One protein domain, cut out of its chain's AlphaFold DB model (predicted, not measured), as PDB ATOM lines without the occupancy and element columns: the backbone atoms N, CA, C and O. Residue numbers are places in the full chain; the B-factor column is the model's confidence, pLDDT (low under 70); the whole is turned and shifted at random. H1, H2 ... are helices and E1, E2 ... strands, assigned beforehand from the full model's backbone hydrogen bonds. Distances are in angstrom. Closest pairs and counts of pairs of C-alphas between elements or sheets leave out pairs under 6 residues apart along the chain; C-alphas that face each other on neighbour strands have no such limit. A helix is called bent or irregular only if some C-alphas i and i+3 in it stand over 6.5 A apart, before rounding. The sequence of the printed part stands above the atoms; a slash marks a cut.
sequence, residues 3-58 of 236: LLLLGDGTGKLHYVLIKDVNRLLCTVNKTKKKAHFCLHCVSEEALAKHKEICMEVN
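This is residues 3 to 58 of the 236 residues of an uncharacterized protein of Paramuricea clavata (UniProt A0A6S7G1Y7). A two-strand hairpin, E1 and E2, makes one end of a loose, drawn-out shape; a short irregular helix, H1, follows it, and a long loop then leads to a small helix, H2, towards the other end, with no shared core. The printed part has 56 residues, with the named elements in the order E1, E2, H1, H2; the two strands are antiparallel. The class is mixed, helices and strands, with 23 residues, under half, in named elements. The whole is loose, with a radius of gyration of the C-alphas of 14.2 A, and spans 43 by 30 by 17 A.

Start with E1, residues 3 to 7, and E2, residues 13 to 18, a hairpin with a tight link and 148 degrees between their directions. Look there for N 4 and O 16, 2.9 A apart, and N 16 and O 4, 2.8 A apart, both within hydrogen-bond range. A tight link leads on to H1, residues 21 to 28; the closest C-alphas of E2 and H1 are those of Ile 18 and Leu 24, 7.9 A apart. In H1, 2 of 4 O i to N i+4 pairs and 2 of 5 O i to N i+3 pairs are within range. H2, residues 47 to 50, is too short for an O i to N i+4 pair; it is apart from E1, E2 and H1.

Find C-alpha 3 at (183.590, 114.456, 227.135), where E1 begins its 13.1 A. E2 runs 15.6 A and H1 11.9 A; H1 is irregular, with C-alphas 24 and 27 7.2 A apart. H2 runs 4.9 A to C-alpha 50 at (191.402, 136.517, 226.916).

The C-alphas farthest apart, of Thr 10 and Lys 49, are 43.1 A apart. The printed part has no cut; the link from H1 to H2, residues 29 to 46, is long. Mean pLDDT of the printed part is 74.2, with residues 27 to 34, 40 to 47 and 51 to 58 under 70.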
ATOM      1  N   LEU A   3     184.003 115.622 227.909       86.00
ATOM      2  CA  LEU A   3     183.590 114.456 227.135       86.00
ATOM      3  C   LEU A   3     183.307 114.873 225.691       86.00
ATOM      4  O   LEU A   3     182.640 115.876 225.454       86.00
ATOM      5  N   LEU A   4     183.795 114.083 224.738       84.62
ATOM      6  CA  LEU A   4     183.456 114.199 223.325       84.62
ATOM      7  C   LEU A   4     182.350 113.197 222.997       84.62
ATOM      8  O   LEU A   4     182.508 112.012 223.287       84.62
ATOM      9  N   LEU A   5     181.261 113.657 222.386       89.50
ATOM     10  CA  LEU A   5     180.198 112.787 221.892       89.50
ATOM     11  C   LEU A   5     180.480 112.405 220.437       89.50
ATOM     12  O   LEU A   5     180.629 113.281 219.587       89.50
ATOM     13  N   LEU A   6     180.547 111.108 220.154       86.19
ATOM     14  CA  LEU A   6     180.771 110.562 218.816       86.19
ATOM     15  C   LEU A   6     179.585 109.685 218.409       86.19
ATOM     16  O   LEU A   6     179.099 108.894 219.217       86.19
ATOM     17  N   GLY A   7     179.136 109.819 217.161       87.88
ATOM     18  CA  GLY A   7     178.119 108.952 216.563       87.88
ATOM     19  C   GLY A   7     178.748 107.947 215.605       87.88
ATOM     20  O   GLY A   7     179.610 108.316 214.810       87.88
ATOM     21  N   ASP A   8     178.308 106.691 215.663       84.44
ATOM     22  CA  ASP A   8     178.817 105.604 214.809       84.44
ATOM     23  C   ASP A   8     178.081 105.470 213.459       84.44
ATOM     24  O   ASP A   8     178.314 104.527 212.706       84.44
ATOM     25  N   GLY A   9     177.181 106.409 213.148       76.94
ATOM     26  CA  GLY A   9     176.357 106.404 211.933       76.94
ATOM     27  C   GLY A   9     175.142 105.470 211.983       76.94
ATOM     28  O   GLY A   9     174.275 105.572 211.122       76.94
ATOM     29  N   THR A  10     175.020 104.614 213.006       82.50
ATOM     30  CA  THR A  10     173.878 103.696 213.208       82.50
ATOM     31  C   THR A  10     172.834 104.236 214.190       82.50
ATOM     32  O   THR A  10     171.862 103.558 214.520       82.50
ATOM     33  N   GLY A  11     173.029 105.471 214.665       80.31
ATOM     34  CA  GLY A  11     172.178 106.131 215.656       80.31
ATOM     35  C   GLY A  11     172.616 105.913 217.108       80.31
ATOM     36  O   GLY A  11     171.982 106.454 218.013       80.31
ATOM     37  N   LYS A  12     173.705 105.170 217.359       85.44
ATOM     38  CA  LYS A  12     174.295 105.042 218.697       85.44
ATOM     39  C   LYS A  12     175.328 106.135 218.945       85.44
ATOM     40  O   LYS A  12     176.093 106.525 218.063       85.44
ATOM     41  N   LEU A  13     175.328 106.627 220.181       91.00
ATOM     42  CA  LEU A  13     176.167 107.726 220.637       91.00
ATOM     43  C   LEU A  13     177.089 107.250 221.762       91.00
ATOM     44  O   LEU A  13     176.646 106.591 222.703       91.00
ATOM     45  N   HIS A  14     178.364 107.618 221.676       87.94
ATOM     46  CA  HIS A  14     179.393 107.252 222.643       87.94
ATOM     47  C   HIS A  14     180.073 108.497 223.206       87.94
ATOM     48  O   HIS A  14     180.499 109.372 222.453       87.94
ATOM     49  N   TYR A  15     180.227 108.548 224.529       89.38
ATOM     50  CA  TYR A  15     181.046 109.561 225.185       89.38
ATOM     51  C   TYR A  15     182.476 109.060 225.355       89.38
ATOM     52  O   TYR A  15     182.709 107.989 225.917       89.38
ATOM     53  N   VAL A  16     183.438 109.865 224.913       88.88
ATOM     54  CA  VAL A  16     184.868 109.595 225.073       88.88
ATOM     55  C   VAL A  16     185.488 110.668 225.953       88.88
ATOM     56  O   VAL A  16     185.270 111.862 225.755       88.88
ATOM     57  N   LEU A  17     186.289 110.242 226.928       88.19
ATOM     58  CA  LEU A  17     187.008 111.152 227.807       88.19
ATOM     59  C   LEU A  17     188.089 111.918 227.040       88.19
ATOM     60  O   LEU A  17     189.025 111.314 226.507       88.19
ATOM     61  N   ILE A  18     188.023 113.248 227.082       86.62
ATOM     62  CA  ILE A  18     189.113 114.097 226.615       86.62
ATOM     63  C   ILE A  18     190.054 114.380 227.787       86.62
ATOM     64  O   ILE A  18     189.675 114.988 228.785       86.62
ATOM     65  N   LYS A  19     191.306 113.927 227.665       83.31
ATOM     66  CA  LYS A  19     192.336 114.139 228.697       83.31
ATOM     67  C   LYS A  19     192.977 115.530 228.635       83.31
ATOM     68  O   LYS A  19     193.405 116.040 229.662       83.31
ATOM     69  N   ASP A  20     193.076 116.117 227.442       82.12
ATOM     70  CA  ASP A  20     193.627 117.461 227.218       82.12
ATOM     71  C   ASP A  20     193.016 118.047 225.931       82.12
ATOM     72  O   ASP A  20     193.376 117.631 224.825       82.12
ATOM     73  N   VAL A  21     192.082 118.998 226.057       79.88
ATOM     74  CA  VAL A  21     191.429 119.625 224.892       79.88
ATOM     75  C   VAL A  21     192.380 120.508 224.095       79.88
ATOM     76  O   VAL A  21     192.311 120.534 222.869       79.88
ATOM     77  N   ASN A  22     193.337 121.158 224.754       79.25
ATOM     78  CA  ASN A  22     194.345 121.967 224.070       79.25
ATOM     79  C   ASN A  22     195.193 121.118 223.118       79.25
ATOM     80  O   ASN A  22     195.583 121.562 222.039       79.25
ATOM     81  N   ARG A  23     195.450 119.863 223.503       78.56
ATOM     82  CA  ARG A  23     196.097 118.879 222.631       78.56
ATOM     83  C   ARG A  23     195.165 118.371 221.530       78.56
ATOM     84  O   ARG A  23     195.645 118.135 220.432       78.56
ATOM     85  N   LEU A  24     193.875 118.186 221.805       80.50
ATOM     86  CA  LEU A  24     192.907 117.752 220.793       80.50
ATOM     87  C   LEU A  24     192.751 118.796 219.672       80.50
ATOM     88  O   LEU A  24     192.719 118.436 218.500       80.50
ATOM     89  N   LEU A  25     192.703 120.081 220.031       77.19
ATOM     90  CA  LEU A  25     192.473 121.198 219.109       77.19
ATOM     91  C   LEU A  25     193.759 121.777 218.492       77.19
ATOM     92  O   LEU A  25     193.699 122.722 217.710       77.19
ATOM     93  N   CYS A  26     194.938 121.219 218.787       74.31
ATOM     94  CA  CYS A  26     196.204 121.738 218.254       74.31
ATOM     95  C   CYS A  26     196.331 121.613 216.724       74.31
ATOM     96  O   CYS A  26     197.200 122.242 216.121       74.31
ATOM     97  N   THR A  27     195.463 120.817 216.091       69.00
ATOM     98  CA  THR A  27     195.363 120.653 214.633       69.00
ATOM     99  C   THR A  27     194.883 121.911 213.916       69.00
ATOM    100  O   THR A  27     195.159 122.057 212.728       69.00
ATOM    101  N   VAL A  28     194.226 122.832 214.627       68.56
ATOM    102  CA  VAL A  28     193.797 124.133 214.087       68.56
ATOM    103  C   VAL A  28     195.008 124.999 213.703       68.56
ATOM    104  O   VAL A  28     194.932 125.811 212.782       68.56
ATOM    105  N   ASN A  29     196.168 124.770 214.328       64.06
ATOM    106  CA  ASN A  29     197.366 125.570 214.103       64.06
ATOM    107  C   ASN A  29     198.353 124.892 213.158       64.06
ATOM    108  O   ASN A  29     198.807 123.769 213.390       64.06
ATOM    109  N   LYS A  30     198.794 125.631 212.130       66.56
ATOM    110  CA  LYS A  30     199.762 125.162 211.116       66.56
ATOM    111  C   LYS A  30     201.072 124.636 211.718       66.56
ATOM    112  O   LYS A  30     201.732 123.794 211.121       66.56
ATOM    113  N   THR A  31     201.446 125.129 212.897       68.94
ATOM    114  CA  THR A  31     202.701 124.792 213.582       68.94
ATOM    115  C   THR A  31     202.617 123.526 214.442       68.94
ATOM    116  O   THR A  31     203.654 123.098 214.944       68.94
ATOM    117  N   LYS A  32     201.424 122.924 214.625       65.62
ATOM    118  CA  LYS A  32     201.162 121.723 215.456       65.62
ATOM    119  C   LYS A  32     201.743 121.782 216.882       65.62
ATOM    120  O   LYS A  32     201.954 120.750 217.519       65.62
ATOM    121  N   LYS A  33     202.027 122.983 217.395       68.38
ATOM    122  CA  LYS A  33     202.477 123.202 218.775       68.38
ATOM    123  C   LYS A  33     201.274 123.219 219.718       68.38
ATOM    124  O   LYS A  33     200.144 123.434 219.286       68.38
ATOM    125  N   LYS A  34     201.518 122.984 221.013       66.94
ATOM    126  CA  LYS A  34     200.473 123.088 222.039       66.94
ATOM    127  C   LYS A  34     199.935 124.521 222.049       66.94
ATOM    128  O   LYS A  34     200.692 125.455 222.293       66.94
ATOM    129  N   ALA A  35     198.646 124.651 221.777       70.06
ATOM    130  CA  ALA A  35     197.923 125.911 221.735       70.06
ATOM    131  C   ALA A  35     196.985 125.995 222.939       70.06
ATOM    132  O   ALA A  35     196.523 124.967 223.426       70.06
ATOM    133  N   HIS A  36     196.750 127.195 223.458       74.62
ATOM    134  CA  HIS A  36     195.903 127.397 224.630       74.62
ATOM    135  C   HIS A  36     194.565 127.980 224.197       74.62
ATOM    136  O   HIS A  36     194.494 129.155 223.856       74.62
ATOM    137  N   PHE A  37     193.520 127.160 224.242       72.94
ATOM    138  CA  PHE A  37     192.165 127.534 223.870       72.94
ATOM    139  C   PHE A  37     191.306 127.808 225.101       72.94
ATOM    140  O   PHE A  37     191.406 127.140 226.133       72.94
ATOM    141  N   CYS A  38     190.409 128.778 224.962       73.44
ATOM    142  CA  CYS A  38     189.227 128.873 225.805       73.44
ATOM    143  C   CYS A  38     188.137 127.947 225.256       73.44
ATOM    144  O   CYS A  38     187.823 128.016 224.074       73.44
ATOM    145  N   LEU A  39     187.525 127.112 226.093       70.75
ATOM    146  CA  LEU A  39     186.488 126.161 225.661       70.75
ATOM    147  C   LEU A  39     185.173 126.830 225.240       70.75
ATOM    148  O   LEU A  39     184.396 126.233 224.506       70.75
ATOM    149  N   HIS A  40     184.947 128.072 225.674       69.06
ATOM    150  CA  HIS A  40     183.741 128.836 225.351       69.06
ATOM    151  C   HIS A  40     183.914 129.740 224.123       69.06
ATOM    152  O   HIS A  40     182.933 130.081 223.472       69.06
ATOM    153  N   CYS A  41     185.150 130.138 223.798       68.75
ATOM    154  CA  CYS A  41     185.425 131.088 222.711       68.75
ATOM    155  C   CYS A  41     186.320 130.527 221.595       68.75
ATOM    156  O   CYS A  41     186.381 131.118 220.524       68.75
ATOM    157  N   VAL A  42     187.013 129.410 221.836       64.31
ATOM    158  CA  VAL A  42     187.878 128.685 220.885       64.31
ATOM    159  C   VAL A  42     188.898 129.593 220.170       64.31
ATOM    160  O   VAL A  42     189.191 129.417 218.992       64.31
ATOM    161  N   SER A  43     189.473 130.573 220.878       63.00
ATOM    162  CA  SER A  43     190.540 131.444 220.358       63.00
ATOM    163  C   SER A  43     191.900 131.134 220.999       63.00
ATOM    164  O   SER A  43     191.967 130.725 222.158       63.00
ATOM    165  N   GLU A  44     192.987 131.315 220.233       65.31
ATOM    166  CA  GLU A  44     194.387 131.137 220.678       65.31
ATOM    167  C   GLU A  44     195.011 132.438 221.228       65.31
ATOM    168  O   GLU A  44     196.172 132.472 221.641       65.31
ATOM    169  N   GLU A  45     194.267 133.548 221.226       62.88
ATOM    170  CA  GLU A  45     194.749 134.806 221.801       62.88
ATOM    171  C   GLU A  45     195.216 134.570 223.239       62.88
ATOM    172  O   GLU A  45     194.543 133.870 223.993       62.88
ATOM    173  N   ALA A  46     196.376 135.133 223.610       68.12
ATOM    174  CA  ALA A  46     197.056 134.870 224.879       68.12
ATOM    175  C   ALA A  46     196.056 134.688 226.036       68.12
ATOM    176  O   ALA A  46     195.471 135.663 226.511       68.12
ATOM    177  N   LEU A  47     195.871 133.433 226.475       69.94
ATOM    178  CA  LEU A  47     194.766 132.999 227.340       69.94
ATOM    179  C   LEU A  47     194.589 133.882 228.585       69.94
ATOM    180  O   LEU A  47     193.474 134.094 229.045       69.94
ATOM    181  N   ALA A  48     195.688 134.423 229.118       71.06
ATOM    182  CA  ALA A  48     195.669 135.347 230.247       71.06
ATOM    183  C   ALA A  48     194.897 136.649 229.954       71.06
ATOM    184  O   ALA A  48     194.096 137.066 230.780       71.06
ATOM    185  N   LYS A  49     195.094 137.257 228.777       71.12
ATOM    186  CA  LYS A  49     194.362 138.461 228.348       71.12
ATOM    187  C   LYS A  49     192.922 138.123 227.975       71.12
ATOM    188  O   LYS A  49     192.003 138.842 228.345       71.12
ATOM    189  N   HIS A  50     192.727 136.994 227.293       72.75
ATOM    190  CA  HIS A  50     191.402 136.517 226.916       72.75
ATOM    191  C   HIS A  50     190.510 136.257 228.145       72.75
ATOM    192  O   HIS A  50     189.348 136.651 228.153       72.75
ATOM    193  N   LYS A  51     191.056 135.671 229.221       69.00
ATOM    194  CA  LYS A  51     190.329 135.418 230.481       69.00
ATOM    195  C   LYS A  51     189.718 136.672 231.113       69.00
ATOM    196  O   LYS A  51     188.725 136.546 231.817       69.00
ATOM    197  N   GLU A  52     190.279 137.858 230.878       67.38
ATOM    198  CA  GLU A  52     189.733 139.107 231.428       67.38
ATOM    199  C   GLU A  52     188.460 139.589 230.714       67.38
ATOM    200  O   GLU A  52     187.699 140.366 231.292       67.38
ATOM    201  N   ILE A  53     188.244 139.157 229.467       64.75
ATOM    202  CA  ILE A  53     187.139 139.595 228.594       64.75
ATOM    203  C   ILE A  53     186.223 138.448 228.148       64.75
ATOM    204  O   ILE A  53     185.210 138.693 227.496       64.75
ATOM    205  N   CYS A  54     186.573 137.202 228.474       68.19
ATOM    206  CA  CYS A  54     185.766 136.026 228.187       68.19
ATOM    207  C   CYS A  54     184.403 136.162 228.875       68.19
ATOM    208  O   CYS A  54     184.324 136.430 230.074       68.19
ATOM    209  N   MET A  55     183.332 135.983 228.095       60.34
ATOM    210  CA  MET A  55     181.951 136.223 228.522       60.34
ATOM    211  C   MET A  55     181.507 135.353 229.701       60.34
ATOM    212  O   MET A  55     180.518 135.694 230.337       60.34
ATOM    213  N   GLU A  56     182.240 134.289 230.032       57.75
ATOM    214  CA  GLU A  56     182.039 133.481 231.231       57.75
ATOM    215  C   GLU A  56     183.341 133.373 232.034       57.75
ATOM    216  O   GLU A  56     184.355 132.869 231.548       57.75
ATOM    217  N   VAL A  57     183.299 133.816 233.292       56.12
ATOM    218  CA  VAL A  57     184.303 133.483 234.310       56.12
ATOM    219  C   VAL A  57     183.571 132.627 235.338       56.12
ATOM    220  O   VAL A  57     182.626 133.093 235.966       56.12
ATOM    221  N   ASN A  58     183.982 131.367 235.500       54.78
ATOM    222  CA  ASN A  58     183.359 130.396 236.415       54.78
ATOM    223  C   ASN A  58     181.902 129.995 236.069       54.78
ATOM    224  O   ASN A  58     181.101 129.785 236.976       54.78
TER     225      ASN A  58